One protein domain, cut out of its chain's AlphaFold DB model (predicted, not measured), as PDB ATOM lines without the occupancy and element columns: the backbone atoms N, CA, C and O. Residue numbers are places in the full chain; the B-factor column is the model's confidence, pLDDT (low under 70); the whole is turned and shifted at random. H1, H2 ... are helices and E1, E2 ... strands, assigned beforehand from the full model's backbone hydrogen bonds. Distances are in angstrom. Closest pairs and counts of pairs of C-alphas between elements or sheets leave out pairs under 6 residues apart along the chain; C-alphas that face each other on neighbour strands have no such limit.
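What this domain is: This is residues 12 to 77 of the 179 residues of the protein "UBA/THIF-type NAD/FAD binding protein" of Candidatus Sulfopaludibacter sp. SbA3 (UniProt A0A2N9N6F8). A hairpin of two strands, E1 and E2, sits loosely beside one long helix, H2, with E1 on the helix's side, while residues 15 to 31, which include the tiny helix H1, stick out as a wide free loop. The 66 printed residues, with H1, H2, E1 and E2 in chain order, are mixed in class, with one antiparallel sheet, E1 - E2. The whole is loose, with a radius of gyration of the C-alphas of 14.7 A and spans of 40 by 30 by 21 A.

How they stand to each other: E1, residues 61 to 65, and E2, residues 72 to 76, form an antiparallel hairpin at 164 degrees; N 62 and O 75 are within hydrogen-bond range at 2.8 A. H2, residues 33 to 51, comes closest to E1 at the C-alphas of Ile 35 and Val 65, 7.6 A. H2 and E2 are apart. H1, residues 26 to 29, is apart from H2, E1 and E2. In H2 every O i to N i+4 pair is within hydrogen-bond range; H1 is too short for such a pair.

Where its parts are: H2 is 26.5 A long, from C-alpha 33 at (207.069, 149.086, 191.185). E1 measures 12.3 A, E2 13.4 A and H1 5.4 A. E2 ends with C-alpha 76 at (189.151, 142.760, 209.562).

The domain as a whole: The C-alphas of Gly 21 and Gly 53, 40.8 A, are farthest apart. The printed part has no cut and no long link between named elements. Residue 22 is under pLDDT 70.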
ATOM      1  N   ARG A  12     183.153 154.319 202.093       93.56
ATOM      2  CA  ARG A  12     182.593 155.380 202.949       93.56
ATOM      3  C   ARG A  12     182.284 154.915 204.376       93.56
ATOM      4  O   ARG A  12     182.304 155.738 205.277       93.56
ATOM      5  N   CYS A  13     182.037 153.621 204.598       94.88
ATOM      6  CA  CYS A  13     181.903 153.075 205.956       94.88
ATOM      7  C   CYS A  13     183.217 153.171 206.744       94.88
ATOM      8  O   CYS A  13     183.198 153.215 207.966       94.88
ATOM      9  N   ILE A  14     184.358 153.149 206.050       93.12
ATOM     10  CA  ILE A  14     185.691 153.056 206.665       93.12
ATOM     11  C   ILE A  14     186.378 154.412 206.675       93.12
ATOM     12  O   ILE A  14     187.054 154.758 207.638       93.12
ATOM     13  N   TYR A  15     186.171 155.184 205.612       91.06
ATOM     14  CA  TYR A  15     186.651 156.548 205.466       91.06
ATOM     15  C   TYR A  15     185.439 157.457 205.195       91.06
ATOM     16  O   TYR A  15     185.125 157.740 204.032       91.06
ATOM     17  N   PRO A  16     184.706 157.868 206.253       89.12
ATOM     18  CA  PRO A  16     183.498 158.685 206.129       89.12
ATOM     19  C   PRO A  16     183.761 160.076 205.565       89.12
ATOM     20  O   PRO A  16     182.851 160.699 205.026       89.12
ATOM     21  N   GLU A  17     184.992 160.561 205.660       85.62
ATOM     22  CA  GLU A  17     185.415 161.841 205.112       85.62
ATOM     23  C   GLU A  17     186.550 161.624 204.114       85.62
ATOM     24  O   GLU A  17     187.363 160.706 204.249       85.62
ATOM     25  N   GLN A  18     186.580 162.454 203.071       77.19
ATOM     26  CA  GLN A  18     187.704 162.446 202.142       77.19
ATOM     27  C   GLN A  18     188.938 163.022 202.848       77.19
ATOM     28  O   GLN A  18     188.792 163.984 203.604       77.19
ATOM     29  N   PRO A  19     190.146 162.486 202.592       73.88
ATOM     30  CA  PRO A  19     191.370 163.073 203.118       73.88
ATOM     31  C   PRO A  19     191.468 164.546 202.711       73.88
ATOM     32  O   PRO A  19     191.328 164.877 201.532       73.88
ATOM     33  N   ALA A  20     191.700 165.422 203.686       75.75
ATOM     34  CA  ALA A  20     191.922 166.838 203.437       75.75
ATOM     35  C   ALA A  20     193.389 167.110 203.060       75.75
ATOM     36  O   ALA A  20     194.301 166.371 203.442       75.75
ATOM     37  N   GLY A  21     193.610 168.212 202.345       73.81
ATOM     38  CA  GLY A  21     194.945 168.702 202.004       73.81
ATOM     39  C   GLY A  21     195.589 168.028 200.790       73.81
ATOM     40  O   GLY A  21     195.043 167.110 200.177       73.81
ATOM     41  N   VAL A  22     196.768 168.531 200.425       69.06
ATOM     42  CA  VAL A  22     197.559 168.010 199.304       69.06
ATOM     43  C   VAL A  22     198.246 166.725 199.747       69.06
ATOM     44  O   VAL A  22     199.037 166.732 200.687       69.06
ATOM     45  N   GLN A  23     197.947 165.624 199.063       75.62
ATOM     46  CA  GLN A  23     198.625 164.348 199.270       75.62
ATOM     47  C   GLN A  23     199.767 164.200 198.257       75.62
ATOM     48  O   GLN A  23     199.610 164.630 197.107       75.62
ATOM     49  N   PRO A  24     200.907 163.598 198.641       77.06
ATOM     50  CA  PRO A  24     201.969 163.306 197.692       77.06
ATOM     51  C   PRO A  24     201.437 162.413 196.568       77.06
ATOM     52  O   PRO A  24     200.682 161.466 196.785       77.06
ATOM     53  N   THR A  25     201.836 162.731 195.343       78.00
ATOM     54  CA  THR A  25     201.527 161.933 194.156       78.00
ATOM     55  C   THR A  25     202.624 160.898 193.911       78.00
ATOM     56  O   THR A  25     203.716 161.008 194.467       78.00
ATOM     57  N   CYS A  26     202.381 159.923 193.029       79.69
ATOM     58  CA  CYS A  26     203.432 158.993 192.593       79.69
ATOM     59  C   CYS A  26     204.636 159.709 191.958       79.69
ATOM     60  O   CYS A  26     205.739 159.179 191.994       79.69
ATOM     61  N   GLU A  27     204.434 160.904 191.393       74.44
ATOM     62  CA  GLU A  27     205.500 161.724 190.808       74.44
ATOM     63  C   GLU A  27     206.354 162.405 191.888       74.44
ATOM     64  O   GLU A  27     207.572 162.447 191.769       74.44
ATOM     65  N   THR A  28     205.734 162.893 192.968       80.38
ATOM     66  CA  THR A  28     206.442 163.635 194.027       80.38
ATOM     67  C   THR A  28     206.988 162.740 195.138       80.38
ATOM     68  O   THR A  28     208.026 163.044 195.711       80.38
ATOM     69  N   GLY A  29     206.270 161.668 195.488       83.25
ATOM     70  CA  GLY A  29     206.654 160.730 196.548       83.25
ATOM     71  C   GLY A  29     207.369 159.475 196.044       83.25
ATOM     72  O   GLY A  29     207.964 158.756 196.841       83.25
ATOM     73  N   GLY A  30     207.317 159.206 194.735       84.81
ATOM     74  CA  GLY A  30     207.788 157.954 194.149       84.81
ATOM     75  C   GLY A  30     206.860 156.765 194.433       84.81
ATOM     76  O   GLY A  30     205.926 156.830 195.233       84.81
ATOM     77  N   VAL A  31     207.108 155.651 193.744       89.25
ATOM     78  CA  VAL A  31     206.444 154.368 194.002       89.25
ATOM     79  C   VAL A  31     207.399 153.226 193.675       89.25
ATOM     80  O   VAL A  31     208.019 153.204 192.614       89.25
ATOM     81  N   LEU A  32     207.523 152.252 194.579       91.50
ATOM     82  CA  LEU A  32     208.260 151.026 194.285       91.50
ATOM     83  C   LEU A  32     207.405 150.151 193.364       91.50
ATOM     84  O   LEU A  32     206.351 149.666 193.763       91.50
ATOM     85  N   ASN A  33     207.853 149.890 192.136       90.31
ATOM     86  CA  ASN A  33     207.069 149.086 191.185       90.31
ATOM     87  C   ASN A  33     206.671 147.702 191.745       90.31
ATOM     88  O   ASN A  33     205.607 147.180 191.413       90.31
ATOM     89  N   VAL A  34     207.479 147.144 192.653       94.19
ATOM     90  CA  VAL A  34     207.218 145.861 193.327       94.19
ATOM     91  C   VAL A  34     205.987 145.909 194.246       94.19
ATOM     92  O   VAL A  34     205.260 144.917 194.323       94.19
ATOM     93  N   ILE A  35     205.676 147.040 194.905       95.44
ATOM     94  CA  ILE A  35     204.439 147.124 195.707       95.44
ATOM     95  C   ILE A  35     203.205 147.076 194.801       95.44
ATOM     96  O   ILE A  35     202.216 146.428 195.140       95.44
ATOM     97  N   VAL A  36     203.276 147.690 193.616       94.25
ATOM     98  CA  VAL A  36     202.162 147.716 192.660       94.25
ATOM     99  C   VAL A  36     201.852 146.303 192.162       94.25
ATOM    100  O   VAL A  36     200.696 145.886 192.214       94.25
ATOM    101  N   SER A  37     202.869 145.536 191.745       96.00
ATOM    102  CA  SER A  37     202.683 144.147 191.294       96.00
ATOM    103  C   SER A  37     202.199 143.221 192.414       96.00
ATOM    104  O   SER A  37     201.345 142.362 192.181       96.00
ATOM    105  N   THR A  38     202.684 143.421 193.641       96.50
ATOM    106  CA  THR A  38     202.253 142.659 194.821       96.50
ATOM    107  C   THR A  38     200.774 142.900 195.132       96.50
ATOM    108  O   THR A  38     199.996 141.951 195.231       96.50
ATOM    109  N   VAL A  39     200.349 144.166 195.227       96.62
ATOM    110  CA  VAL A  39     198.944 144.520 195.492       96.62
ATOM    111  C   VAL A  39     198.036 144.046 194.357       96.62
ATOM    112  O   VAL A  39     196.976 143.481 194.632       96.62
ATOM    113  N   ALA A  40     198.461 144.207 193.100       97.00
ATOM    114  CA  ALA A  40     197.719 143.712 191.945       97.00
ATOM    115  C   ALA A  40     197.527 142.190 192.004       97.00
ATOM    116  O   ALA A  40     196.417 141.711 191.793       97.00
ATOM    117  N   SER A  41     198.565 141.429 192.358       97.44
ATOM    118  CA  SER A  41     198.482 139.965 192.464       97.44
ATOM    119  C   SER A  41     197.460 139.524 193.518       97.44
ATOM    120  O   SER A  41     196.650 138.633 193.261       97.44
ATOM    121  N   LEU A  42     197.432 140.190 194.679       96.00
ATOM    122  CA  LEU A  42     196.427 139.941 195.719       96.00
ATOM    123  C   LEU A  42     195.005 140.274 195.234       96.00
ATOM    124  O   LEU A  42     194.078 139.494 195.456       96.00
ATOM    125  N   GLN A  43     194.826 141.407 194.550       96.69
ATOM    126  CA  GLN A  43     193.527 141.819 194.005       96.69
ATOM    127  C   GLN A  43     193.029 140.872 192.907       96.69
ATOM    128  O   GLN A  43     191.848 140.528 192.890       96.69
ATOM    129  N   VAL A  44     193.917 140.422 192.018       98.00
ATOM    130  CA  VAL A  44     193.599 139.452 190.962       98.00
ATOM    131  C   VAL A  44     193.200 138.112 191.568       98.00
ATOM    132  O   VAL A  44     192.219 137.525 191.122       98.00
ATOM    133  N   ALA A  45     193.882 137.646 192.616       97.00
ATOM    134  CA  ALA A  45     193.500 136.415 193.301       97.00
ATOM    135  C   ALA A  45     192.068 136.485 193.866       97.00
ATOM    136  O   ALA A  45     191.302 135.535 193.710       97.00
ATOM    137  N   ASP A  46     191.673 137.603 194.481       96.25
ATOM    138  CA  ASP A  46     190.296 137.788 194.954       96.25
ATOM    139  C   ASP A  46     189.295 137.931 193.798       96.25
ATOM    140  O   ASP A  46     188.208 137.356 193.857       96.25
ATOM    141  N   ALA A  47     189.661 138.619 192.714       96.44
ATOM    142  CA  ALA A  47     188.826 138.703 191.518       96.44
ATOM    143  C   ALA A  47     188.575 137.318 190.895       96.44
ATOM    144  O   ALA A  47     187.441 137.003 190.543       96.44
ATOM    145  N   LEU A  48     189.599 136.460 190.817       97.88
ATOM    146  CA  LEU A  48     189.471 135.089 190.314       97.88
ATOM    147  C   LEU A  48     188.543 134.235 191.184       97.88
ATOM    148  O   LEU A  48     187.749 133.462 190.647       97.88
ATOM    149  N   LYS A  49     188.579 134.392 192.514       97.12
ATOM    150  CA  LYS A  49     187.615 133.725 193.409       97.12
ATOM    151  C   LYS A  49     186.184 134.137 193.079       97.12
ATOM    152  O   LYS A  49     185.334 133.274 192.905       97.12
ATOM    153  N   ILE A  50     185.929 135.437 192.913       95.62
ATOM    154  CA  ILE A  50     184.596 135.952 192.558       95.62
ATOM    155  C   ILE A  50     184.142 135.389 191.208       95.62
ATOM    156  O   ILE A  50     183.048 134.842 191.105       95.62
ATOM    157  N   LEU A  51     184.992 135.491 190.183       97.19
ATOM    158  CA  LEU A  51     184.658 135.079 188.816       97.19
ATOM    159  C   LEU A  51     184.467 133.563 188.672       97.19
ATOM    160  O   LEU A  51     183.702 133.127 187.819       97.19
ATOM    161  N   SER A  52     185.126 132.766 189.513       98.00
ATOM    162  CA  SER A  52     184.965 131.305 189.551       98.00
ATOM    163  C   SER A  52     183.800 130.832 190.431       98.00
ATOM    164  O   SER A  52     183.661 129.631 190.639       98.00
ATOM    165  N   GLY A  53     182.974 131.743 190.956       96.25
ATOM    166  CA  GLY A  53     181.816 131.407 191.794       96.25
ATOM    167  C   GLY A  53     182.125 131.198 193.280       96.25
ATOM    168  O   GLY A  53     181.222 130.873 194.040       96.25
ATOM    169  N   HIS A  54     183.361 131.442 193.715       96.06
ATOM    170  CA  HIS A  54     183.829 131.292 195.099       96.06
ATOM    171  C   HIS A  54     183.952 132.647 195.818       96.06
ATOM    172  O   HIS A  54     184.925 132.923 196.527       96.06
ATOM    173  N   GLY A  55     182.995 133.550 195.583       91.44
ATOM    174  CA  GLY A  55     183.004 134.897 196.166       91.44
ATOM    175  C   GLY A  55     182.926 134.905 197.698       91.44
ATOM    176  O   GLY A  55     183.422 135.831 198.333       91.44
ATOM    177  N   ASP A  56     182.374 133.855 198.301       92.50
ATOM    178  CA  ASP A  56     182.318 133.614 199.746       92.50
ATOM    179  C   ASP A  56     183.706 133.398 200.383       92.50
ATOM    180  O   ASP A  56     183.910 133.706 201.559       92.50
ATOM    181  N   LEU A  57     184.696 132.948 199.599       94.12
ATOM    182  CA  LEU A  57     186.085 132.792 200.046       94.12
ATOM    183  C   LEU A  57     186.859 134.118 200.095       94.12
ATOM    184  O   LEU A  57     187.998 134.168 200.581       94.12
ATOM    185  N   VAL A  58     186.275 135.206 199.590       94.56
ATOM    186  CA  VAL A  58     186.883 136.535 199.624       94.56
ATOM    187  C   VAL A  58     186.753 137.122 201.026       94.56
ATOM    188  O   VAL A  58     185.668 137.408 201.525       94.56
ATOM    189  N   ARG A  59     187.894 137.329 201.684       93.38
ATOM    190  CA  ARG A  59     187.946 137.828 203.064       93.38
ATOM    191  C   ARG A  59     187.875 139.364 203.053       93.38
ATOM    192  O   ARG A  59     188.796 139.992 202.524       93.38
ATOM    193  N   PRO A  60     186.873 140.004 203.687       92.94
ATOM    194  CA  PRO A  60     186.805 141.461 203.774       92.94
ATOM    195  C   PRO A  60     187.830 141.970 204.793       92.94
ATOM    196  O   PRO A  60     187.532 142.192 205.965       92.94
ATOM    197  N   ARG A  61     189.083 142.109 204.354       94.88
ATOM    198  CA  ARG A  61     190.196 142.611 205.165       94.88
ATOM    199  C   ARG A  61     190.853 143.818 204.508       94.88
ATOM    200  O   ARG A  61     191.006 143.894 203.284       94.88
ATOM    201  N   ILE A  62     191.277 144.758 205.341       95.38
ATOM    202  CA  ILE A  62     192.211 145.814 204.964       95.38
ATOM    203  C   ILE A  62     193.606 145.204 205.082       95.38
ATOM    204  O   ILE A  62     194.026 144.831 206.175       95.38
ATOM    205  N   THR A  63     194.282 145.045 203.946       95.56
ATOM    206  CA  THR A  63     195.637 144.490 203.872       95.56
ATOM    207  C   THR A  63     196.611 145.628 203.609       95.56
ATOM    208  O   THR A  63     196.464 146.334 202.612       95.56
ATOM    209  N   THR A  64     197.579 145.799 204.500       96.06
ATOM    210  CA  THR A  64     198.722 146.700 204.354       96.06
ATOM    211  C   THR A  64     199.949 145.842 204.090       96.06
ATOM    212  O   THR A  64     200.197 144.890 204.831       96.06
ATOM    213  N   VAL A  65     200.687 146.166 203.033       96.50
ATOM    214  CA  VAL A  65     201.916 145.471 202.653       96.50
ATOM    215  C   VAL A  65     203.045 146.484 202.660       96.50
ATOM    216  O   VAL A  65     202.964 147.499 201.970       96.50
ATOM    217  N   ASP A  66     204.078 146.180 203.427       95.31
ATOM    218  CA  ASP A  66     205.380 146.811 203.352       95.31
ATOM    219  C   ASP A  66     206.321 145.856 202.611       95.31
ATOM    220  O   ASP A  66     206.640 144.773 203.099       95.31
ATOM    221  N   VAL A  67     206.714 146.218 201.392       95.62
ATOM    222  CA  VAL A  67     207.625 145.396 200.574       95.62
ATOM    223  C   VAL A  67     209.095 145.611 200.917       95.62
ATOM    224  O   VAL A  67     209.926 144.837 200.453       95.62
ATOM    225  N   TRP A  68     209.421 146.659 201.674       94.44
ATOM    226  CA  TRP A  68     210.793 146.965 202.058       94.44
ATOM    227  C   TRP A  68     211.195 146.142 203.279       94.44
ATOM    228  O   TRP A  68     212.181 145.411 203.235       94.44
ATOM    229  N   ASP A  69     210.356 146.176 204.315       95.81
ATOM    230  CA  ASP A  69     210.560 145.410 205.547       95.81
ATOM    231  C   ASP A  69     209.935 144.002 205.478       95.81
ATOM    232  O   ASP A  69     210.142 143.167 206.359       95.81
ATOM    233  N   GLY A  70     209.140 143.721 204.438       93.94
ATOM    234  CA  GLY A  70     208.450 142.441 204.238       93.94
ATOM    235  C   GLY A  70     207.213 142.242 205.127       93.94
ATOM    236  O   GLY A  70     206.670 141.138 205.203       93.94
ATOM    237  N   GLY A  71     206.757 143.290 205.813       96.50
ATOM    238  CA  GLY A  71     205.620 143.239 206.725       96.50
ATOM    239  C   GLY A  71     204.275 143.137 206.003       96.50
ATOM    240  O   GLY A  71     203.956 143.936 205.124       96.50
ATOM    241  N   ILE A  72     203.422 142.203 206.428       96.94
ATOM    242  CA  ILE A  72     202.027 142.120 205.976       96.94
ATOM    243  C   ILE A  72     201.111 142.221 207.189       96.94
ATOM    244  O   ILE A  72     201.120 141.363 208.070       96.94
ATOM    245  N   ARG A  73     200.270 143.257 207.214       97.12
ATOM    246  CA  ARG A  73     199.256 143.449 208.252       97.12
ATOM    247  C   ARG A  73     197.866 143.335 207.655       97.12
ATOM    248  O   ARG A  73     197.545 144.018 206.687       97.12
ATOM    249  N   GLN A  74     197.013 142.514 208.263       96.56
ATOM    250  CA  GLN A  74     195.620 142.373 207.852       96.56
ATOM    251  C   GLN A  74     194.674 142.664 209.010       96.56
ATOM    252  O   GLN A  74     194.681 141.969 210.022       96.56
ATOM    253  N   ILE A  75     193.805 143.653 208.828       96.06
ATOM    254  CA  ILE A  75     192.752 143.995 209.785       96.06
ATOM    255  C   ILE A  75     191.408 143.599 209.183       96.06
ATOM    256  O   ILE A  75     191.180 143.790 207.988       96.06
ATOM    257  N   ALA A  76     190.523 143.015 209.990       94.94
ATOM    258  CA  ALA A  76     189.151 142.760 209.562       94.94
ATOM    259  C   ALA A  76     188.464 144.084 209.196       94.94
ATOM    260  O   ALA A  76     188.569 145.064 209.929       94.94
ATOM    261  N   SER A  77     187.788 144.124 208.049       93.88
ATOM    262  CA  SER A  77     186.937 145.261 207.702       93.88
ATOM    263  C   SER A  77     185.806 145.362 208.735       93.88
ATOM    264  O   SER A  77     185.301 144.316 209.162       93.88
TER     265      SER A  77